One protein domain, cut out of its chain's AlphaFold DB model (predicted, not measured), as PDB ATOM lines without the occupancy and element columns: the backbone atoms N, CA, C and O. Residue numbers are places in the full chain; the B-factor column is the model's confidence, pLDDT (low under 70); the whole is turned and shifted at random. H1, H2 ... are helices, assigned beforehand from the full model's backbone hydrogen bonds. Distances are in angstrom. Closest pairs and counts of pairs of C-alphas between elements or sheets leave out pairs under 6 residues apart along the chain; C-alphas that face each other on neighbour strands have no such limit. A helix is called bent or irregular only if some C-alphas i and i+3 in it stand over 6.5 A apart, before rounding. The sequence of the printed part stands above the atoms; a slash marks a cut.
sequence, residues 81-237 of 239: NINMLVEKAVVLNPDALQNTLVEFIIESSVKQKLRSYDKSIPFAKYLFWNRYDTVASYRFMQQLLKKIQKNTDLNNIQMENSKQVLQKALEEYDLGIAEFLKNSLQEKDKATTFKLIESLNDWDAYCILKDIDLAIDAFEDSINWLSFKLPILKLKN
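AT A GLANCE: This is residues 81 to 237 of the 239 residues of the protein "HTH cro/C1-type domain-containing protein" of Sulfurimonas sp. RIFOXYB12_FULL_35_9 (UniProt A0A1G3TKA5). What is the main picture? The long helix H9 packs side by side with H4, and with its residues 214 to 222 also along H2, while H2 and H4 stay apart; H7 crosses H4, H5 packs side by side with H7, and H8 bridges H2 and H5. H2 reaches beyond H9 at one end, where H1 turns off as a corner; the short H3 lies out near the other end. What is printed, and how large is it? The printed part has 157 residues with nine named helices, H1 to H9 in order, and no named strand, and its class is all helix. It is compact, with a radius of gyration of the C-alphas of 17.5 A and spans of 53 by 36 by 22 A.

HOW THE PARTS SIT: What does the printed part begin with? H1, residues 81 to 92, is close to but not clearly touching H2, residues 94 to 115; their closest C-alphas, Ala 89 and Leu 97, are 6.4 A apart. H3, residues 123 to 128, touches no helix. How do the long helices meet? Residues 214 to 222 of H9, residues 212 to 236, touch H2 at a shallow tilt of 22 degrees, the same way, closest at C-alphas Lys 111 and Ala 218, 6.3 A. H9 touches H4, residues 132 to 151, at a shallow tilt of 15 degrees, opposite ways, closest at C-alphas Gln 142 and Ile 216, 5.6 A. What about the rest? H7, residues 187 to 198, touches residues 133 to 141 of H4, about perpendicular at 79 degrees, closest at C-alphas Ser 137 and Thr 193, 4.8 A, and H5, residues 159 to 171, touches H7 at a shallow tilt of 7 degrees, opposite ways, closest at C-alphas Gln 167 and Phe 194, 6.9 A. H8, residues 202 to 210, touches H5, closest at C-alphas Ser 162 and Tyr 206, 5.0 A, and H2, closest at C-alphas Val 102 and Cys 207, 5.5 A. H6, residues 177 to 183, is close to but not clearly touching H4. Are the backbones helical? Every O i to N i+4 pair is within hydrogen-bond range in H1, H3, H6 and H8; the counts are 16 of 18 in H2, 14 of 16 in H4, 7 of 9 in H5, 7 of 8 in H7 and 19 of 21 in H9.

IN THESE COORDINATES: Where are the anchors? C-alpha 81 begins H1 at (45.197, -7.553, 1.837), and C-alpha 236 ends H9 at (47.017, -46.720, -26.559). How long are the longer helices? H9 measures 35.6 A, H2 30.2 A and H4 28.7 A from first to last C-alpha. Is any uneven? H5 is irregular, with C-alphas 160 and 163 7.6 A apart, and H9 has a kink of 29 degrees near residue 229.

THE WHOLE: How far does it reach? The two C-alphas farthest apart, those of Val 91 and Asn 237, are 55.3 A apart. Is it continuous and confident? The printed part has no cut and no long link. Its mean pLDDT is 73.1, and residues 107 to 134, 177 to 184, 225 to 226 and 228 to 237 are under 70.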
ATOM      1  N   ASN A  81      46.599  -7.342   2.175       73.75
ATOM      2  CA  ASN A  81      45.197  -7.553   1.837       73.75
ATOM      3  C   ASN A  81      44.698  -8.966   2.183       73.75
ATOM      4  O   ASN A  81      43.605  -9.084   2.717       73.75
ATOM      5  N   ILE A  82      45.473 -10.020   1.931       77.75
ATOM      6  CA  ILE A  82      45.139 -11.392   2.336       77.75
ATOM      7  C   ILE A  82      45.111 -11.509   3.858       77.75
ATOM      8  O   ILE A  82      44.150 -12.053   4.389       77.75
ATOM      9  N   ASN A  83      46.086 -10.934   4.570       77.12
ATOM     10  CA  ASN A  83      46.065 -10.951   6.035       77.12
ATOM     11  C   ASN A  83      44.812 -10.247   6.589       77.12
ATOM     12  O   ASN A  83      44.101 -10.806   7.415       77.12
ATOM     13  N   MET A  84      44.470  -9.072   6.048       73.88
ATOM     14  CA  MET A  84      43.241  -8.353   6.411       73.88
ATOM     15  C   MET A  84      41.966  -9.152   6.094       73.88
ATOM     16  O   MET A  84      40.995  -9.085   6.845       73.88
ATOM     17  N   LEU A  85      41.939  -9.889   4.979       81.38
ATOM     18  CA  LEU A  85      40.807 -10.744   4.614       81.38
ATOM     19  C   LEU A  85      40.670 -11.932   5.568       81.38
ATOM     20  O   LEU A  85      39.553 -12.226   5.983       81.38
ATOM     21  N   VAL A  86      41.781 -12.574   5.938       86.00
ATOM     22  CA  VAL A  86      41.798 -13.680   6.905       86.00
ATOM     23  C   VAL A  86      41.340 -13.190   8.274       86.00
ATOM     24  O   VAL A  86      40.410 -13.765   8.828       86.00
ATOM     25  N   GLU A  87      41.897 -12.089   8.784       80.94
ATOM     26  CA  GLU A  87      41.472 -11.483  10.055       80.94
ATOM     27  C   GLU A  87      39.968 -11.179  10.057       80.94
ATOM     28  O   GLU A  87      39.251 -11.537  10.994       80.94
ATOM     29  N   LYS A  88      39.457 -10.580   8.974       83.88
ATOM     30  CA  LYS A  88      38.026 -10.297   8.838       83.88
ATOM     31  C   LYS A  88      37.188 -11.577   8.774       83.88
ATOM     32  O   LYS A  88      36.130 -11.628   9.394       83.88
ATOM     33  N   ALA A  89      37.633 -12.595   8.041       88.19
ATOM     34  CA  ALA A  89      36.926 -13.868   7.916       88.19
ATOM     35  C   ALA A  89      36.867 -14.625   9.252       88.19
ATOM     36  O   ALA A  89      35.801 -15.122   9.604       88.19
ATOM     37  N   VAL A  90      37.961 -14.628  10.026       90.00
ATOM     38  CA  VAL A  90      38.017 -15.219  11.375       90.00
ATOM     39  C   VAL A  90      36.989 -14.574  12.303       90.00
ATOM     40  O   VAL A  90      36.299 -15.280  13.029       90.00
ATOM     41  N   VAL A  91      36.854 -13.243  12.268       89.06
ATOM     42  CA  VAL A  91      35.868 -12.522  13.092       89.06
ATOM     43  C   VAL A  91      34.432 -12.795  12.638       89.06
ATOM     44  O   VAL A  91      33.531 -12.863  13.469       89.06
ATOM     45  N   LEU A  92      34.199 -12.921  11.328       91.12
ATOM     46  CA  LEU A  92      32.855 -13.117  10.777       91.12
ATOM     47  C   LEU A  92      32.333 -14.540  10.986       91.12
ATOM     48  O   LEU A  92      31.191 -14.710  11.408       91.12
ATOM     49  N   ASN A  93      33.128 -15.546  10.624       91.44
ATOM     50  CA  ASN A  93      32.760 -16.951  10.744       91.44
ATOM     51  C   ASN A  93      34.025 -17.836  10.698       91.44
ATOM     52  O   ASN A  93      34.474 -18.209   9.607       91.44
ATOM     53  N   PRO A  94      34.608 -18.167  11.862       86.38
ATOM     54  CA  PRO A  94      35.834 -18.956  11.922       86.38
ATOM     55  C   PRO A  94      35.633 -20.379  11.387       86.38
ATOM     56  O   PRO A  94      36.508 -20.889  10.687       86.38
ATOM     57  N   ASP A  95      34.466 -20.982  11.631       85.69
ATOM     58  CA  ASP A  95      34.159 -22.347  11.195       85.69
ATOM     59  C   ASP A  95      34.059 -22.436   9.665       85.69
ATOM     60  O   ASP A  95      34.635 -23.327   9.044       85.69
ATOM     61  N   ALA A  96      33.392 -21.468   9.025       86.81
ATOM     62  CA  ALA A  96      33.294 -21.427   7.565       86.81
ATOM     63  C   ALA A  96      34.658 -21.215   6.896       86.81
ATOM     64  O   ALA A  96      34.943 -21.833   5.867       86.81
ATOM     65  N   LEU A  97      35.517 -20.370   7.479       87.31
ATOM     66  CA  LEU A  97      36.886 -20.191   7.000       87.31
ATOM     67  C   LEU A  97      37.679 -21.497   7.114       87.31
ATOM     68  O   LEU A  97      38.328 -21.896   6.149       87.31
ATOM     69  N   GLN A  98      37.605 -22.166   8.267       85.69
ATOM     70  CA  GLN A  98      38.292 -23.435   8.487       85.69
ATOM     71  C   GLN A  98      37.846 -24.489   7.470       85.69
ATOM     72  O   GLN A  98      38.701 -25.085   6.820       85.69
ATOM     73  N   ASN A  99      36.538 -24.665   7.275       83.62
ATOM     74  CA  ASN A  99      35.998 -25.636   6.322       83.62
ATOM     75  C   ASN A  99      36.452 -25.334   4.887       83.62
ATOM     76  O   ASN A  99      36.929 -26.227   4.196       83.62
ATOM     77  N   THR A 100      36.408 -24.064   4.469       84.44
ATOM     78  CA  THR A 100      36.852 -23.649   3.125       84.44
ATOM     79  C   THR A 100      38.344 -23.925   2.905       84.44
ATOM     80  O   THR A 100      38.755 -24.347   1.826       84.44
ATOM     81  N   LEU A 101      39.181 -23.677   3.919       85.38
ATOM     82  CA  LEU A 101      40.618 -23.944   3.835       85.38
ATOM     83  C   LEU A 101      40.914 -25.445   3.799       85.38
ATOM     84  O   LEU A 101      41.758 -25.873   3.015       85.38
ATOM     85  N   VAL A 102      40.215 -26.237   4.617       81.06
ATOM     86  CA  VAL A 102      40.328 -27.702   4.614       81.06
ATOM     87  C   VAL A 102      39.934 -28.259   3.248       81.06
ATOM     88  O   VAL A 102      40.710 -29.016   2.664       81.06
ATOM     89  N   GLU A 103      38.803 -27.819   2.695       77.56
ATOM     90  CA  GLU A 103      38.356 -28.189   1.351       77.56
ATOM     91  C   GLU A 103      39.421 -27.834   0.305       77.56
ATOM     92  O   GLU A 103      39.902 -28.710  -0.415       77.56
ATOM     93  N   PHE A 104      39.886 -26.581   0.288       80.31
ATOM     94  CA  PHE A 104      40.920 -26.126  -0.643       80.31
ATOM     95  C   PHE A 104      42.199 -26.974  -0.571       80.31
ATOM     96  O   PHE A 104      42.777 -27.307  -1.611       80.31
ATOM     97  N   ILE A 105      42.651 -27.338   0.633       75.12
ATOM     98  CA  ILE A 105      43.850 -28.163   0.832       75.12
ATOM     99  C   ILE A 105      43.607 -29.602   0.367       75.12
ATOM    100  O   ILE A 105      44.473 -30.174  -0.300       75.12
ATOM    101  N   ILE A 106      42.444 -30.192   0.651       70.81
ATOM    102  CA  ILE A 106      42.097 -31.533   0.156       70.81
ATOM    103  C   ILE A 106      42.073 -31.538  -1.375       70.81
ATOM    104  O   ILE A 106      42.643 -32.425  -2.016       70.81
ATOM    105  N   GLU A 107      41.477 -30.523  -1.991       68.38
ATOM    106  CA  GLU A 107      41.405 -30.425  -3.445       68.38
ATOM    107  C   GLU A 107      42.766 -30.159  -4.097       68.38
ATOM    108  O   GLU A 107      43.077 -30.714  -5.155       68.38
ATOM    109  N   SER A 108      43.597 -29.328  -3.472       66.62
ATOM    110  CA  SER A 108      44.849 -28.864  -4.071       66.62
ATOM    111  C   SER A 108      46.038 -29.752  -3.732       66.62
ATOM    112  O   SER A 108      46.883 -29.973  -4.588       66.62
ATOM    113  N   SER A 109      46.129 -30.287  -2.517       66.38
ATOM    114  CA  SER A 109      47.240 -31.149  -2.096       66.38
ATOM    115  C   SER A 109      46.874 -32.619  -2.270       66.38
ATOM    116  O   SER A 109      47.502 -33.342  -3.050       66.38
ATOM    117  N   VAL A 110      45.801 -33.063  -1.606       67.50
ATOM    118  CA  VAL A 110      45.450 -34.488  -1.529       67.50
ATOM    119  C   VAL A 110      45.033 -35.014  -2.901       67.50
ATOM    120  O   VAL A 110      45.658 -35.949  -3.405       67.50
ATOM    121  N   LYS A 111      44.068 -34.382  -3.588       66.31
ATOM    122  CA  LYS A 111      43.669 -34.825  -4.939       66.31
ATOM    123  C   LYS A 111      44.823 -34.737  -5.941       66.31
ATOM    124  O   LYS A 111      44.896 -35.593  -6.819       66.31
ATOM    125  N   GLN A 112      45.751 -33.780  -5.837       65.12
ATOM    126  CA  GLN A 112      46.927 -33.750  -6.719       65.12
ATOM    127  C   GLN A 112      47.871 -34.929  -6.461       65.12
ATOM    128  O   GLN A 112      48.324 -35.561  -7.416       65.12
ATOM    129  N   LYS A 113      48.117 -35.301  -5.203       65.69
ATOM    130  CA  LYS A 113      48.891 -36.508  -4.863       65.69
ATOM    131  C   LYS A 113      48.204 -37.794  -5.339       65.69
ATOM    132  O   LYS A 113      48.884 -38.728  -5.751       65.69
ATOM    133  N   LEU A 114      46.868 -37.820  -5.362       63.34
ATOM    134  CA  LEU A 114      46.082 -38.948  -5.878       63.34
ATOM    135  C   LEU A 114      46.012 -38.995  -7.418       63.34
ATOM    136  O   LEU A 114      45.990 -40.076  -8.007       63.34
ATOM    137  N   ARG A 115      45.972 -37.832  -8.087       53.75
ATOM    138  CA  ARG A 115      45.779 -37.693  -9.547       53.75
ATOM    139  C   ARG A 115      47.067 -37.471 -10.340       53.75
ATOM    140  O   ARG A 115      47.017 -37.527 -11.569       53.75
ATOM    141  N   SER A 116      48.197 -37.185  -9.694       47.69
ATOM    142  CA  SER A 116      49.461 -36.882 -10.376       47.69
ATOM    143  C   SER A 116      49.978 -38.095 -11.157       47.69
ATOM    144  O   SER A 116      50.678 -38.980 -10.668       47.69
ATOM    145  N   TYR A 117      49.624 -38.117 -12.440       43.00
ATOM    146  CA  TYR A 117      50.355 -38.836 -13.467       43.00
ATOM    147  C   TYR A 117      51.697 -38.129 -13.649       43.00
ATOM    148  O   TYR A 117      51.785 -37.091 -14.312       43.00
ATOM    149  N   ASP A 118      52.745 -38.673 -13.041       39.94
ATOM    150  CA  ASP A 118      54.103 -38.241 -13.332       39.94
ATOM    151  C   ASP A 118      54.457 -38.659 -14.768       39.94
ATOM    152  O   ASP A 118      54.666 -39.843 -15.057       39.94
ATOM    153  N   LYS A 119      54.489 -37.675 -15.677       38.16
ATOM    154  CA  LYS A 119      54.853 -37.841 -17.096       38.16
ATOM    155  C   LYS A 119      56.332 -38.192 -17.297       38.16
ATOM    156  O   LYS A 119      56.703 -38.564 -18.407       38.16
ATOM    157  N   SER A 120      57.174 -38.045 -16.272       36.09
ATOM    158  CA  SER A 120      58.608 -38.344 -16.342       36.09
ATOM    159  C   SER A 120      58.925 -39.834 -16.164       36.09
ATOM    160  O   SER A 120      60.020 -40.282 -16.507       36.09
ATOM    161  N   ILE A 121      57.964 -40.626 -15.679       39.19
ATOM    162  CA  ILE A 121      58.128 -42.064 -15.474       39.19
ATOM    163  C   ILE A 121      57.697 -42.808 -16.756       39.19
ATOM    164  O   ILE A 121      56.539 -42.703 -17.162       39.19
ATOM    165  N   PRO A 122      58.591 -43.594 -17.396       39.66
ATOM    166  CA  PRO A 122      58.257 -44.380 -18.583       39.66
ATOM    167  C   PRO A 122      57.039 -45.287 -18.365       39.66
ATOM    168  O   PRO A 122      56.930 -45.950 -17.335       39.66
ATOM    169  N   PHE A 123      56.152 -45.386 -19.357       38.97
ATOM    170  CA  PHE A 123      54.928 -46.197 -19.286       38.97
ATOM    171  C   PHE A 123      55.184 -47.665 -18.891       38.97
ATOM    172  O   PHE A 123      54.428 -48.247 -18.118       38.97
ATOM    173  N   ALA A 124      56.293 -48.262 -19.335       34.34
ATOM    174  CA  ALA A 124      56.678 -49.612 -18.920       34.34
ATOM    175  C   ALA A 124      57.000 -49.701 -17.412       34.34
ATOM    176  O   ALA A 124      56.651 -50.686 -16.768       34.34
ATOM    177  N   LYS A 125      57.567 -48.650 -16.797       38.28
ATOM    178  CA  LYS A 125      57.711 -48.579 -15.331       38.28
ATOM    179  C   LYS A 125      56.347 -48.511 -14.635       38.28
ATOM    180  O   LYS A 125      56.206 -49.106 -13.578       38.28
ATOM    181  N   TYR A 126      55.328 -47.891 -15.235       44.44
ATOM    182  CA  TYR A 126      53.946 -47.964 -14.727       44.44
ATOM    183  C   TYR A 126      53.320 -49.365 -14.833       44.44
ATOM    184  O   TYR A 126      52.420 -49.683 -14.059       44.44
ATOM    185  N   LEU A 127      53.775 -50.186 -15.783       34.25
ATOM    186  CA  LEU A 127      53.253 -51.530 -16.045       34.25
ATOM    187  C   LEU A 127      53.929 -52.615 -15.182       34.25
ATOM    188  O   LEU A 127      53.277 -53.592 -14.820       34.25
ATOM    189  N   PHE A 128      55.217 -52.437 -14.860       35.25
ATOM    190  CA  PHE A 128      56.068 -53.465 -14.239       35.25
ATOM    191  C   PHE A 128      56.583 -53.124 -12.829       35.25
ATOM    192  O   PHE A 128      57.054 -54.021 -12.132       35.25
ATOM    193  N   TRP A 129      56.459 -51.874 -12.356       36.75
ATOM    194  CA  TRP A 129      56.438 -51.608 -10.913       36.75
ATOM    195  C   TRP A 129      55.003 -51.767 -10.404       36.75
ATOM    196  O   TRP A 129      54.078 -51.166 -10.937       36.75
ATOM    197  N   ASN A 130      54.857 -52.593  -9.373       37.66
ATOM    198  CA  ASN A 130      53.659 -53.022  -8.643       37.66
ATOM    199  C   ASN A 130      52.570 -51.932  -8.401       37.66
ATOM    200  O   ASN A 130      52.371 -51.462  -7.287       37.66
ATOM    201  N   ARG A 131      51.842 -51.490  -9.438       44.72
ATOM    202  CA  ARG A 131      50.770 -50.470  -9.340       44.72
ATOM    203  C   ARG A 131      49.353 -51.056  -9.442       44.72
ATOM    204  O   ARG A 131      48.391 -50.295  -9.317       44.72
ATOM    205  N   TYR A 132      49.186 -52.379  -9.560       41.31
ATOM    206  CA  TYR A 132      47.918 -53.021  -9.152       41.31
ATOM    207  C   TYR A 132      47.588 -52.685  -7.686       41.31
ATOM    208  O   TYR A 132      46.430 -52.453  -7.343       41.31
ATOM    209  N   ASP A 133      48.634 -52.492  -6.886       50.31
ATOM    210  CA  ASP A 133      48.582 -52.069  -5.495       50.31
ATOM    211  C   ASP A 133      48.072 -50.626  -5.305       50.31
ATOM    212  O   ASP A 133      47.829 -50.242  -4.174       50.31
ATOM    213  N   THR A 134      47.900 -49.810  -6.362       61.09
ATOM    214  CA  THR A 134      47.481 -48.389  -6.235       61.09
ATOM    215  C   THR A 134      45.972 -48.224  -6.140       61.09
ATOM    216  O   THR A 134      45.471 -47.447  -5.341       61.09
ATOM    217  N   VAL A 135      45.219 -48.952  -6.973       71.38
ATOM    218  CA  VAL A 135      43.753 -48.950  -6.868       71.38
ATOM    219  C   VAL A 135      43.346 -49.719  -5.617       71.38
ATOM    220  O   VAL A 135      42.433 -49.295  -4.915       71.38
ATOM    221  N   ALA A 136      44.043 -50.820  -5.317       75.19
ATOM    222  CA  ALA A 136      43.844 -51.566  -4.085       75.19
ATOM    223  C   ALA A 136      44.210 -50.728  -2.851       75.19
ATOM    224  O   ALA A 136      43.395 -50.666  -1.942       75.19
ATOM    225  N   SER A 137      45.332 -49.992  -2.843       76.69
ATOM    226  CA  SER A 137      45.673 -49.098  -1.725       76.69
ATOM    227  C   SER A 137      44.714 -47.924  -1.587       76.69
ATOM    228  O   SER A 137      44.370 -47.558  -0.471       76.69
ATOM    229  N   TYR A 138      44.215 -47.349  -2.686       81.38
ATOM    230  CA  TYR A 138      43.210 -46.285  -2.608       81.38
ATOM    231  C   TYR A 138      41.878 -46.818  -2.082       81.38
ATOM    232  O   TYR A 138      41.250 -46.170  -1.251       81.38
ATOM    233  N   ARG A 139      41.473 -48.027  -2.492       83.31
ATOM    234  CA  ARG A 139      40.313 -48.720  -1.908       83.31
ATOM    235  C   ARG A 139      40.537 -49.038  -0.437       83.31
ATOM    236  O   ARG A 139      39.627 -48.835   0.354       83.31
ATOM    237  N   PHE A 140      41.728 -49.505  -0.073       86.19
ATOM    238  CA  PHE A 140      42.086 -49.801   1.308       86.19
ATOM    239  C   PHE A 140      42.006 -48.536   2.155       86.19
ATOM    240  O   PHE A 140      41.323 -48.529   3.170       86.19
ATOM    241  N   MET A 141      42.628 -47.445   1.702       86.25
ATOM    242  CA  MET A 141      42.570 -46.149   2.364       86.25
ATOM    243  C   MET A 141      41.123 -45.663   2.495       86.25
ATOM    244  O   MET A 141      40.720 -45.239   3.570       86.25
ATOM    245  N   GLN A 142      40.300 -45.806   1.451       88.50
ATOM    246  CA  GLN A 142      38.880 -45.460   1.519       88.50
ATOM    247  C   GLN A 142      38.130 -46.282   2.586       88.50
ATOM    248  O   GLN A 142      37.307 -45.733   3.316       88.50
ATOM    249  N   GLN A 143      38.400 -47.589   2.703       89.06
ATOM    250  CA  GLN A 143      37.795 -48.436   3.741       89.06
ATOM    251  C   GLN A 143      38.313 -48.095   5.141       89.06
ATOM    252  O   GLN A 143      37.523 -48.028   6.082       89.06
ATOM    253  N   LEU A 144      39.612 -47.820   5.270       89.25
ATOM    254  CA  LEU A 144      40.227 -47.346   6.502       89.25
ATOM    255  C   LEU A 144      39.533 -46.067   6.985       89.25
ATOM    256  O   LEU A 144      39.075 -46.022   8.122       89.25
ATOM    257  N   LEU A 145      39.370 -45.076   6.106       89.62
ATOM    258  CA  LEU A 145      38.678 -43.824   6.417       89.62
ATOM    259  C   LEU A 145      37.210 -44.054   6.799       89.62
ATOM    260  O   LEU A 145      36.765 -43.534   7.817       89.62
ATOM    261  N   LYS A 146      36.478 -44.908   6.068       90.44
ATOM    262  CA  LYS A 146      35.095 -45.301   6.418       90.44
ATOM    263  C   LYS A 146      35.002 -45.984   7.788       90.44
ATOM    264  O   LYS A 146      33.987 -45.855   8.471       90.44
ATOM    265  N   LYS A 147      36.031 -46.733   8.198       89.06
ATOM    266  CA  LYS A 147      36.100 -47.373   9.521       89.06
ATOM    267  C   LYS A 147      36.416 -46.352  10.614       89.06
ATOM    268  O   LYS A 147      35.749 -46.367  11.645       89.06
ATOM    269  N   ILE A 148      37.367 -45.450  10.367       88.56
ATOM    270  CA  ILE A 148      37.708 -44.338  11.267       88.56
ATOM    271  C   ILE A 148      36.473 -43.461  11.512       88.56
ATOM    272  O   ILE A 148      36.123 -43.222  12.663       88.56
ATOM    273  N   GLN A 149      35.753 -43.086  10.451       90.38
ATOM    274  CA  GLN A 149      34.527 -42.285  10.530       90.38
ATOM    275  C   GLN A 149      33.474 -42.881  11.478       90.38
ATOM    276  O   GLN A 149      32.766 -42.153  12.162       90.38
ATOM    277  N   LYS A 150      33.351 -44.213  11.511       86.50
ATOM    278  CA  LYS A 150      32.352 -44.911  12.337       86.50
ATOM    279  C   LYS A 150      32.793 -45.127  13.780       86.50
ATOM    280  O   LYS A 150      31.939 -45.200  14.658       86.50
ATOM    281  N   ASN A 151      34.094 -45.300  14.009       81.88
ATOM    282  CA  ASN A 151      34.619 -45.857  15.257       81.88
ATOM    283  C   ASN A 151      35.437 -44.861  16.089       81.88
ATOM    284  O   ASN A 151      35.831 -45.194  17.205       81.88
ATOM    285  N   THR A 152      35.741 -43.672  15.566       81.19
ATOM    286  CA  THR A 152      36.644 -42.714  16.212       81.19
ATOM    287  C   THR A 152      35.994 -41.338  16.302       81.19
ATOM    288  O   THR A 152      35.442 -40.848  15.323       81.19
ATOM    289  N   ASP A 153      36.077 -40.706  17.476       78.00
ATOM    290  CA  ASP A 153      35.712 -39.296  17.642       78.00
ATOM    291  C   ASP A 153      36.850 -38.409  17.117       78.00
ATOM    292  O   ASP A 153      37.976 -38.450  17.616       78.00
ATOM    293  N   LEU A 154      36.552 -37.628  16.081       79.19
ATOM    294  CA  LEU A 154      37.522 -36.828  15.330       79.19
ATOM    295  C   LEU A 154      37.516 -35.352  15.747       79.19
ATOM    296  O   LEU A 154      38.278 -34.547  15.209       79.19
ATOM    297  N   ASN A 155      36.679 -34.975  16.718       71.75
ATOM    298  CA  ASN A 155      36.474 -33.573  17.078       71.75
ATOM    299  C   ASN A 155      37.729 -32.899  17.664       71.75
ATOM    300  O   ASN A 155      37.913 -31.696  17.486       71.75
ATOM    301  N   ASN A 156      38.619 -33.671  18.300       73.69
ATOM    302  CA  ASN A 156      39.783 -33.159  19.038       73.69
ATOM    303  C   ASN A 156      41.138 -33.498  18.396       73.69
ATOM    304  O   ASN A 156      42.162 -33.526  19.081       73.69
ATOM    305  N   ILE A 157      41.169 -33.787  17.096       82.19
ATOM    306  CA  ILE A 157      42.421 -34.148  16.425       82.19
ATOM    307  C   ILE A 157      43.365 -32.949  16.392       82.19
ATOM    308  O   ILE A 157      43.004 -31.854  15.960       82.19
ATOM    309  N   GLN A 158      44.602 -33.187  16.819       83.88
ATOM    310  CA  GLN A 158      45.698 -32.239  16.686       83.88
ATOM    311  C   GLN A 158      46.476 -32.514  15.402       83.88
ATOM    312  O   GLN A 158      46.747 -33.665  15.052       83.88
ATOM    313  N   MET A 159      46.868 -31.440  14.721       80.88
ATOM    314  CA  MET A 159      47.590 -31.495  13.452       80.88
ATOM    315  C   MET A 159      48.854 -32.361  13.540       80.88
ATOM    316  O   MET A 159      49.005 -33.289  12.758       80.88
ATOM    317  N   GLU A 160      49.695 -32.128  14.547       81.88
ATOM    318  CA  GLU A 160      51.012 -32.770  14.726       81.88
ATOM    319  C   GLU A 160      50.958 -34.301  14.855       81.88
ATOM    320  O   GLU A 160      51.926 -34.983  14.546       81.88
ATOM    321  N   ASN A 161      49.816 -34.855  15.274       84.69
ATOM    322  CA  ASN A 161      49.651 -36.296  15.483       84.69
ATOM    323  C   ASN A 161      48.786 -36.955  14.399       84.69
ATOM    324  O   ASN A 161      48.551 -38.163  14.434       84.69
ATOM    325  N   SER A 162      48.297 -36.187  13.423       85.94
ATOM    326  CA  SER A 162      47.291 -36.660  12.465       85.94
ATOM    327  C   SER A 162      47.806 -37.785  11.565       85.94
ATOM    328  O   SER A 162      47.080 -38.743  11.293       85.94
ATOM    329  N   LYS A 163      49.081 -37.744  11.156       89.00
ATOM    330  CA  LYS A 163      49.693 -38.843  10.395       89.00
ATOM    331  C   LYS A 163      49.811 -40.118  11.231       89.00
ATOM    332  O   LYS A 163      49.478 -41.198  10.743       89.00
ATOM    333  N   GLN A 164      50.210 -39.996  12.498       88.19
ATOM    334  CA  GLN A 164      50.322 -41.132  13.420       88.19
ATOM    335  C   GLN A 164      48.967 -41.800  13.672       88.19
ATOM    336  O   GLN A 164      48.891 -43.025  13.750       88.19
ATOM    337  N   VAL A 165      47.881 -41.022  13.737       88.12
ATOM    338  CA  VAL A 165      46.514 -41.557  13.858       88.12
ATOM    339  C   VAL A 165      46.172 -42.462  12.671       88.12
ATOM    340  O   VAL A 165      45.683 -43.572  12.875       88.12
ATOM    341  N   LEU A 166      46.479 -42.037  11.440       87.12
ATOM    342  CA  LEU A 166      46.260 -42.861  10.245       87.12
ATOM    343  C   LEU A 166      47.125 -44.128  10.246       87.12
ATOM    344  O   LEU A 166      46.639 -45.198   9.882       87.12
ATOM    345  N   GLN A 167      48.386 -44.023  10.671       90.56
ATOM    346  CA  GLN A 167      49.297 -45.168  10.768       90.56
ATOM    347  C   GLN A 167      48.795 -46.201  11.777       90.56
ATOM    348  O   GLN A 167      48.657 -47.373  11.433       90.56
ATOM    349  N   LYS A 168      48.432 -45.759  12.983       89.31
ATOM    350  CA  LYS A 168      47.893 -46.630  14.028       89.31
ATOM    351  C   LYS A 168      46.582 -47.288  13.597       89.31
ATOM    352  O   LYS A 168      46.407 -48.491  13.771       89.31
ATOM    353  N   ALA A 169      45.684 -46.525  12.975       89.00
ATOM    354  CA  ALA A 169      44.433 -47.066  12.458       89.00
ATOM    355  C   ALA A 169      44.672 -48.127  11.372       89.00
ATOM    356  O   ALA A 169      43.935 -49.109  11.308       89.00
ATOM    357  N   LEU A 170      45.697 -47.948  10.529       88.56
ATOM    358  CA  LEU A 170      46.096 -48.947   9.542       88.56
ATOM    359  C   LEU A 170      46.656 -50.200  10.225       88.56
ATOM    360  O   LEU A 170      46.267 -51.305   9.857       88.56
ATOM    361  N   GLU A 171      47.533 -50.051  11.217       87.12
ATOM    362  CA  GLU A 171      48.116 -51.162  11.983       87.12
ATOM    363  C   GLU A 171      47.044 -52.019  12.663       87.12
ATOM    364  O   GLU A 171      47.031 -53.237  12.474       87.12
ATOM    365  N   GLU A 172      46.094 -51.383  13.349       86.56
ATOM    366  CA  GLU A 172      44.962 -52.022  14.034       86.56
ATOM    367  C   GLU A 172      43.861 -52.506  13.068       86.56
ATOM    368  O   GLU A 172      42.891 -53.150  13.480       86.56
ATOM    369  N   TYR A 173      43.979 -52.214  11.766       84.12
ATOM    370  CA  TYR A 173      43.009 -52.662  10.776       84.12
ATOM    371  C   TYR A 173      43.113 -54.174  10.562       84.12
ATOM    372  O   TYR A 173      44.035 -54.653   9.896       84.12
ATOM    373  N   ASP A 174      42.133 -54.896  11.103       80.31
ATOM    374  CA  ASP A 174      41.886 -56.305  10.803       80.31
ATOM    375  C   ASP A 174      41.111 -56.462   9.483       80.31
ATOM    376  O   ASP A 174      40.067 -55.827   9.285       80.31
ATOM    377  N   LEU A 175      41.649 -57.276   8.571       74.06
ATOM    378  CA  LEU A 175      41.061 -57.567   7.265       74.06
ATOM    379  C   LEU A 175      40.057 -58.715   7.399       74.06
ATOM    380  O   LEU A 175      40.418 -59.890   7.435       74.06
ATOM    381  N   GLY A 176      38.771 -58.372   7.421       71.38
ATOM    382  CA  GLY A 176      37.701 -59.357   7.431       71.38
ATOM    383  C   GLY A 176      37.533 -60.081   6.090       71.38
ATOM    384  O   GLY A 176      37.907 -59.609   5.012       71.38
ATOM    385  N   ILE A 177      36.865 -61.236   6.144       57.22
ATOM    386  CA  ILE A 177      36.502 -62.046   4.966       57.22
ATOM    387  C   ILE A 177      35.655 -61.227   3.970       57.22
ATOM    388  O   ILE A 177      35.765 -61.398   2.755       57.22
ATOM    389  N   ALA A 178      34.828 -60.306   4.474       62.31
ATOM    390  CA  ALA A 178      34.005 -59.426   3.652       62.31
ATOM    391  C   ALA A 178      34.844 -58.430   2.830       62.31
ATOM    392  O   ALA A 178      34.536 -58.219   1.656       62.31
ATOM    393  N   GLU A 179      35.912 -57.847   3.390       64.75
ATOM    394  CA  GLU A 179      36.816 -56.964   2.642       64.75
ATOM    395  C   GLU A 179      37.602 -57.709   1.561       64.75
ATOM    396  O   GLU A 179      37.753 -57.194   0.448       64.75
ATOM    397  N   PHE A 180      38.036 -58.938   1.849       60.78
ATOM    398  CA  PHE A 180      38.693 -59.792   0.862       60.78
ATOM    399  C   PHE A 180      37.755 -60.124  -0.309       60.78
ATOM    400  O   PHE A 180      38.117 -59.949  -1.472       60.78
ATOM    401  N   LEU A 181      36.519 -60.548  -0.023       52.59
ATOM    402  CA  LEU A 181      35.570 -60.979  -1.056       52.59
ATOM    403  C   LEU A 181      34.956 -59.816  -1.847       52.59
ATOM    404  O   LEU A 181      34.765 -59.936  -3.055       52.59
ATOM    405  N   LYS A 182      34.642 -58.691  -1.191       64.69
ATOM    406  CA  LYS A 182      33.946 -57.560  -1.827       64.69
ATOM    407  C   LYS A 182      34.895 -56.581  -2.513       64.69
ATOM    408  O   LYS A 182      34.565 -56.063  -3.575       64.69
ATOM    409  N   ASN A 183      36.055 -56.320  -1.910       62.41
ATOM    410  CA  ASN A 183      36.980 -55.281  -2.371       62.41
ATOM    411  C   ASN A 183      38.286 -55.851  -2.948       62.41
ATOM    412  O   ASN A 183      39.108 -55.080  -3.445       62.41
ATOM    413  N   SER A 184      38.464 -57.181  -2.906       67.56
ATOM    414  CA  SER A 184      39.682 -57.883  -3.341       67.56
ATOM    415  C   SER A 184      40.952 -57.389  -2.637       67.56
ATOM    416  O   SER A 184      42.026 -57.405  -3.236       67.56
ATOM    417  N   LEU A 185      40.823 -56.932  -1.386       75.56
ATOM    418  CA  LEU A 185      41.937 -56.417  -0.585       75.56
ATOM    419  C   LEU A 185      42.754 -57.564   0.015       75.56
ATOM    420  O   LEU A 185      42.196 -58.550   0.493       75.56
ATOM    421  N   GLN A 186      44.074 -57.419   0.001       75.94
ATOM    422  CA  GLN A 186      45.046 -58.378   0.517       75.94
ATOM    423  C   GLN A 186      45.977 -57.709   1.536       75.94
ATOM    424  O   GLN A 186      46.176 -56.498   1.514       75.94
ATOM    425  N   GLU A 187      46.647 -58.505   2.372       75.38
ATOM    426  CA  GLU A 187      47.638 -58.001   3.343       75.38
ATOM    427  C   GLU A 187      48.768 -57.186   2.695       75.38
ATOM    428  O   GLU A 187      49.230 -56.186   3.240       75.38
ATOM    429  N   LYS A 188      49.180 -57.535   1.471       76.31
ATOM    430  CA  LYS A 188      50.181 -56.747   0.729       76.31
ATOM    431  C   LYS A 188      49.727 -55.301   0.459       76.31
ATOM    432  O   LYS A 188      50.572 -54.417   0.342       76.31
ATOM    433  N   ASP A 189      48.415 -55.056   0.386       78.56
ATOM    434  CA  ASP A 189      47.843 -53.732   0.126       78.56
ATOM    435  C   ASP A 189      47.923 -52.835   1.371       78.56
ATOM    436  O   ASP A 189      47.972 -51.610   1.258       78.56
ATOM    437  N   LYS A 190      48.037 -53.428   2.567       81.81
ATOM    438  CA  LYS A 190      48.336 -52.707   3.812       81.81
ATOM    439  C   LYS A 190      49.715 -52.049   3.727       81.81
ATOM    440  O   LYS A 190      49.860 -50.867   4.028       81.81
ATOM    441  N   ALA A 191      50.714 -52.763   3.201       80.06
ATOM    442  CA  ALA A 191      52.069 -52.235   3.031       80.06
ATOM    443  C   ALA A 191      52.152 -51.091   2.001       80.06
ATOM    444  O   ALA A 191      52.926 -50.147   2.174       80.06
ATOM    445  N   THR A 192      51.367 -51.139   0.923       76.81
ATOM    446  CA  THR A 192      51.334 -50.052  -0.072       76.81
ATOM    447  C   THR A 192      50.520 -48.854   0.399       76.81
ATOM    448  O   THR A 192      50.906 -47.718   0.126       76.81
ATOM    449  N   THR A 193      49.464 -49.086   1.178       81.94
ATOM    450  CA  THR A 193      48.713 -48.028   1.870       81.94
ATOM    451  C   THR A 193      49.582 -47.327   2.911       81.94
ATOM    452  O   THR A 193      49.576 -46.102   2.983       81.94
ATOM    453  N   PHE A 194      50.426 -48.062   3.639       83.75
ATOM    454  CA  PHE A 194      51.394 -47.463   4.559       83.75
ATOM    455  C   PHE A 194      52.354 -46.506   3.838       83.75
ATOM    456  O   PHE A 194      52.556 -45.378   4.281       83.75
ATOM    457  N   LYS A 195      52.886 -46.900   2.670       80.94
ATOM    458  CA  LYS A 195      53.734 -46.018   1.842       80.94
ATOM    459  C   LYS A 195      52.999 -44.760   1.370       80.94
ATOM    460  O   LYS A 195      53.617 -43.704   1.264       80.94
ATOM    461  N   LEU A 196      51.698 -44.862   1.079       77.88
ATOM    462  CA  LEU A 196      50.870 -43.703   0.744       77.88
ATOM    463  C   LEU A 196      50.765 -42.751   1.940       77.88
ATOM    464  O   LEU A 196      51.021 -41.562   1.773       77.88
ATOM    465  N   ILE A 197      50.460 -43.269   3.133       80.88
ATOM    466  CA  ILE A 197      50.392 -42.469   4.365       80.88
ATOM    467  C   ILE A 197      51.748 -41.816   4.660       80.88
ATOM    468  O   ILE A 197      51.797 -40.644   5.017       80.88
ATOM    469  N   GLU A 198      52.859 -42.520   4.432       80.31
ATOM    470  CA  GLU A 198      54.203 -41.955   4.594       80.31
ATOM    471  C   GLU A 198      54.474 -40.743   3.691       80.31
ATOM    472  O   GLU A 198      55.160 -39.809   4.101       80.31
ATOM    473  N   SER A 199      53.887 -40.713   2.492       74.50
ATOM    474  CA  SER A 199      54.015 -39.582   1.559       74.50
ATOM    475  C   SER A 199      53.187 -38.340   1.938       74.50
ATOM    476  O   SER A 199      53.330 -37.275   1.321       74.50
ATOM    477  N   LEU A 200      52.299 -38.463   2.926       74.12
ATOM    478  CA  LEU A 200      51.524 -37.350   3.464       74.12
ATOM    479  C   LEU A 200      52.340 -36.615   4.528       74.12
ATOM    480  O   LEU A 200      53.075 -37.233   5.303       74.12
ATOM    481  N   ASN A 201      52.200 -35.289   4.564       79.56
ATOM    482  CA  ASN A 201      52.631 -34.510   5.719       79.56
ATOM    483  C   ASN A 201      51.497 -34.463   6.763       79.56
ATOM    484  O   ASN A 201      50.365 -34.871   6.490       79.56
ATOM    485  N   ASP A 202      51.798 -33.955   7.956       82.62
ATOM    486  CA  ASP A 202      50.824 -33.892   9.051       82.62
ATOM    487  C   ASP A 202      49.616 -33.004   8.729       82.62
ATOM    488  O   ASP A 202      48.502 -33.315   9.141       82.62
ATOM    489  N   TRP A 203      49.800 -31.956   7.921       79.25
ATOM    490  CA  TRP A 203      48.714 -31.093   7.450       79.25
ATOM    491  C   TRP A 203      47.750 -31.808   6.500       79.25
ATOM    492  O   TRP A 203      46.538 -31.658   6.634       79.25
ATOM    493  N   ASP A 204      48.263 -32.595   5.558       78.75
ATOM    494  CA  ASP A 204      47.457 -33.385   4.631       78.75
ATOM    495  C   ASP A 204      46.662 -34.440   5.405       78.75
ATOM    496  O   ASP A 204      45.462 -34.596   5.191       78.75
ATOM    497  N   ALA A 205      47.326 -35.135   6.337       84.19
ATOM    498  CA  ALA A 205      46.687 -36.113   7.210       84.19
ATOM    499  C   ALA A 205      45.620 -35.460   8.101       84.19
ATOM    500  O   ALA A 205      44.532 -36.013   8.258       84.19
ATOM    501  N   TYR A 206      45.903 -34.269   8.636       87.00
ATOM    502  CA  TYR A 206      44.951 -33.487   9.417       87.00
ATOM    503  C   TYR A 206      43.727 -33.113   8.589       87.00
ATOM    504  O   TYR A 206      42.612 -33.355   9.033       87.00
ATOM    505  N   CYS A 207      43.910 -32.585   7.377       82.44
ATOM    506  CA  CYS A 207      42.790 -32.214   6.514       82.44
ATOM    507  C   CYS A 207      41.945 -33.441   6.151       82.44
ATOM    508  O   CYS A 207      40.727 -33.386   6.283       82.44
ATOM    509  N   ILE A 208      42.586 -34.566   5.802       83.81
ATOM    510  CA  ILE A 208      41.899 -35.843   5.544       83.81
ATOM    511  C   ILE A 208      41.026 -36.252   6.731       83.81
ATOM    512  O   ILE A 208      39.899 -36.676   6.527       83.81
ATOM    513  N   LEU A 209      41.542 -36.155   7.957       87.88
ATOM    514  CA  LEU A 209      40.809 -36.545   9.162       87.88
ATOM    515  C   LEU A 209      39.775 -35.504   9.616       87.88
ATOM    516  O   LEU A 209      38.810 -35.857  10.288       87.88
ATOM    517  N   LYS A 210      39.985 -34.226   9.287       87.12
ATOM    518  CA  LYS A 210      39.098 -33.122   9.661       87.12
ATOM    519  C   LYS A 210      37.835 -33.099   8.805       87.12
ATOM    520  O   LYS A 210      36.772 -32.799   9.337       87.12
ATOM    521  N   ASP A 211      37.960 -33.445   7.525       84.06
ATOM    522  CA  ASP A 211      36.842 -33.626   6.597       84.06
ATOM    523  C   ASP A 211      36.954 -34.992   5.898       84.06
ATOM    524  O   ASP A 211      37.375 -35.122   4.744       84.06
ATOM    525  N   ILE A 212      36.623 -36.045   6.661       86.81
ATOM    526  CA  ILE A 212      36.716 -37.432   6.187       86.81
ATOM    527  C   ILE A 212      35.750 -37.704   5.034       86.81
ATOM    528  O   ILE A 212      36.101 -38.478   4.145       86.81
ATOM    529  N   ASP A 213      34.564 -37.094   5.026       84.56
ATOM    530  CA  ASP A 213      33.585 -37.291   3.955       84.56
ATOM    531  C   ASP A 213      34.153 -36.814   2.615       84.56
ATOM    532  O   ASP A 213      34.249 -37.597   1.664       84.56
ATOM    533  N   LEU A 214      34.671 -35.582   2.574       76.81
ATOM    534  CA  LEU A 214      35.309 -35.043   1.378       76.81
ATOM    535  C   LEU A 214      36.544 -35.860   0.962       76.81
ATOM    536  O   LEU A 214      36.806 -36.056  -0.230       76.81
ATOM    537  N   ALA A 215      37.311 -36.367   1.931       80.12
ATOM    538  CA  ALA A 215      38.444 -37.241   1.652       80.12
ATOM    539  C   ALA A 215      38.001 -38.581   1.035       80.12
ATOM    540  O   ALA A 215      38.589 -39.020   0.042       80.12
ATOM    541  N   ILE A 216      36.961 -39.228   1.574       83.38
ATOM    542  CA  ILE A 216      36.394 -40.476   1.042       83.38
ATOM    543  C   ILE A 216      35.942 -40.291  -0.409       83.38
ATOM    544  O   ILE A 216      36.255 -41.149  -1.243       83.38
ATOM    545  N   ASP A 217      35.274 -39.177  -0.709       76.88
ATOM    546  CA  ASP A 217      34.831 -38.825  -2.061       76.88
ATOM    547  C   ASP A 217      36.025 -38.592  -2.997       76.88
ATOM    548  O   ASP A 217      36.063 -39.099  -4.120       76.88
ATOM    549  N   ALA A 218      37.072 -37.911  -2.523       74.00
ATOM    550  CA  ALA A 218      38.305 -37.727  -3.286       74.00
ATOM    551  C   ALA A 218      38.992 -39.062  -3.640       74.00
ATOM    552  O   ALA A 218      39.518 -39.224  -4.753       74.00
ATOM    553  N   PHE A 219      38.981 -40.036  -2.722       80.25
ATOM    554  CA  PHE A 219      39.455 -41.395  -2.995       80.25
ATOM    555  C   PHE A 219      38.539 -42.130  -3.980       80.25
ATOM    556  O   PHE A 219      39.048 -42.793  -4.886       80.25
ATOM    557  N   GLU A 220      37.218 -41.983  -3.860       80.88
ATOM    558  CA  GLU A 220      36.238 -42.578  -4.779       80.88
ATOM    559  C   GLU A 220      36.432 -42.097  -6.218       80.88
ATOM    560  O   GLU A 220      36.601 -42.905  -7.134       80.88
ATOM    561  N   ASP A 221      36.511 -40.781  -6.406       70.56
ATOM    562  CA  ASP A 221      36.805 -40.137  -7.684       70.56
ATOM    563  C   ASP A 221      38.087 -40.683  -8.313       70.56
ATOM    564  O   ASP A 221      38.151 -40.969  -9.512       70.56
ATOM    565  N   SER A 222      39.128 -40.832  -7.493       72.19
ATOM    566  CA  SER A 222      40.435 -41.312  -7.935       72.19
ATOM    567  C   SER A 222      40.376 -42.783  -8.352       72.19
ATOM    568  O   SER A 222      40.920 -43.155  -9.396       72.19
ATOM    569  N   ILE A 223      39.661 -43.621  -7.594       77.56
ATOM    570  CA  ILE A 223      39.402 -45.027  -7.932       77.56
ATOM    571  C   ILE A 223      38.618 -45.127  -9.244       77.56
ATOM    572  O   ILE A 223      38.994 -45.918 -10.116       77.56
ATOM    573  N   ASN A 224      37.562 -44.328  -9.408       73.50
ATOM    574  CA  ASN A 224      36.723 -44.300 -10.606       73.50
ATOM    575  C   ASN A 224      37.532 -43.878 -11.838       73.50
ATOM    576  O   ASN A 224      37.512 -44.559 -12.868       73.50
ATOM    577  N   TRP A 225      38.318 -42.805 -11.717       69.12
ATOM    578  CA  TRP A 225      39.183 -42.325 -12.790       69.12
ATOM    579  C   TRP A 225      40.220 -43.372 -13.203       69.12
ATOM    580  O   TRP A 225      40.359 -43.662 -14.395       69.12
ATOM    581  N   LEU A 226      40.917 -43.979 -12.233       69.19
ATOM    582  CA  LEU A 226      41.908 -45.022 -12.496       69.19
ATOM    583  C   LEU A 226      41.258 -46.227 -13.174       69.19
ATOM    584  O   LEU A 226      41.750 -46.680 -14.205       69.19
ATOM    585  N   SER A 227      40.124 -46.696 -12.652       70.75
ATOM    586  CA  SER A 227      39.398 -47.855 -13.187       70.75
ATOM    587  C   SER A 227      38.949 -47.639 -14.636       70.75
ATOM    588  O   SER A 227      39.015 -48.565 -15.441       70.75
ATOM    589  N   PHE A 228      38.563 -46.410 -14.997       65.81
ATOM    590  CA  PHE A 228      38.140 -46.059 -16.354       65.81
ATOM    591  C   PHE A 228      39.309 -45.805 -17.322       65.81
ATOM    592  O   PHE A 228      39.263 -46.211 -18.484       65.81
ATOM    593  N   LYS A 229      40.373 -45.121 -16.880       63.50
ATOM    594  CA  LYS A 229      41.490 -44.720 -17.754       63.50
ATOM    595  C   LYS A 229      42.555 -45.801 -17.915       63.50
ATOM    596  O   LYS A 229      43.148 -45.868 -18.990       63.50
ATOM    597  N   LEU A 230      42.779 -46.662 -16.918       60.84
ATOM    598  CA  LEU A 230      43.759 -47.759 -16.994       60.84
ATOM    599  C   LEU A 230      43.551 -48.660 -18.230       60.84
ATOM    600  O   LEU A 230      44.528 -48.903 -18.938       60.84
ATOM    601  N   PRO A 231      42.326 -49.113 -18.567       58.19
ATOM    602  CA  PRO A 231      42.080 -49.896 -19.783       58.19
ATOM    603  C   PRO A 231      42.376 -49.128 -21.080       58.19
ATOM    604  O   PRO A 231      42.957 -49.680 -22.010       58.19
ATOM    605  N   ILE A 232      42.024 -47.842 -21.144       53.97
ATOM    606  CA  ILE A 232      42.240 -46.994 -22.330       53.97
ATOM    607  C   ILE A 232      43.737 -46.734 -22.546       53.97
ATOM    608  O   ILE A 232      44.221 -46.741 -23.677       53.97
ATOM    609  N   LEU A 233      44.482 -46.534 -21.459       51.03
ATOM    610  CA  LEU A 233      45.936 -46.395 -21.482       51.03
ATOM    611  C   LEU A 233      46.624 -47.702 -21.910       51.03
ATOM    612  O   LEU A 233      47.587 -47.642 -22.666       51.03
ATOM    613  N   LYS A 234      46.091 -48.877 -21.529       51.16
ATOM    614  CA  LYS A 234      46.554 -50.185 -22.042       51.16
ATOM    615  C   LYS A 234      46.377 -50.319 -23.561       51.16
ATOM    616  O   LYS A 234      47.236 -50.894 -24.215       51.16
ATOM    617  N   LEU A 235      45.291 -49.783 -24.122       48.59
ATOM    618  CA  LEU A 235      44.997 -49.863 -25.562       48.59
ATOM    619  C   LEU A 235      45.814 -48.882 -26.415       48.59
ATOM    620  O   LEU A 235      46.078 -49.166 -27.582       48.59
ATOM    621  N   LYS A 236      46.209 -47.731 -25.855       50.69
ATOM    622  CA  LYS A 236      47.017 -46.720 -26.559       50.69
ATOM    623  C   LYS A 236      48.501 -47.077 -26.678       50.69
ATOM    624  O   LYS A 236      49.196 -46.438 -27.457       50.69
ATOM    625  N   ASN A 237      48.953 -48.119 -25.988       45.31
ATOM    626  CA  ASN A 237      50.277 -48.708 -26.149       45.31
ATOM    627  C   ASN A 237      50.278 -49.802 -27.231       45.31
ATOM    628  O   ASN A 237      50.564 -50.968 -26.966       45.31
TER     629      ASN A 237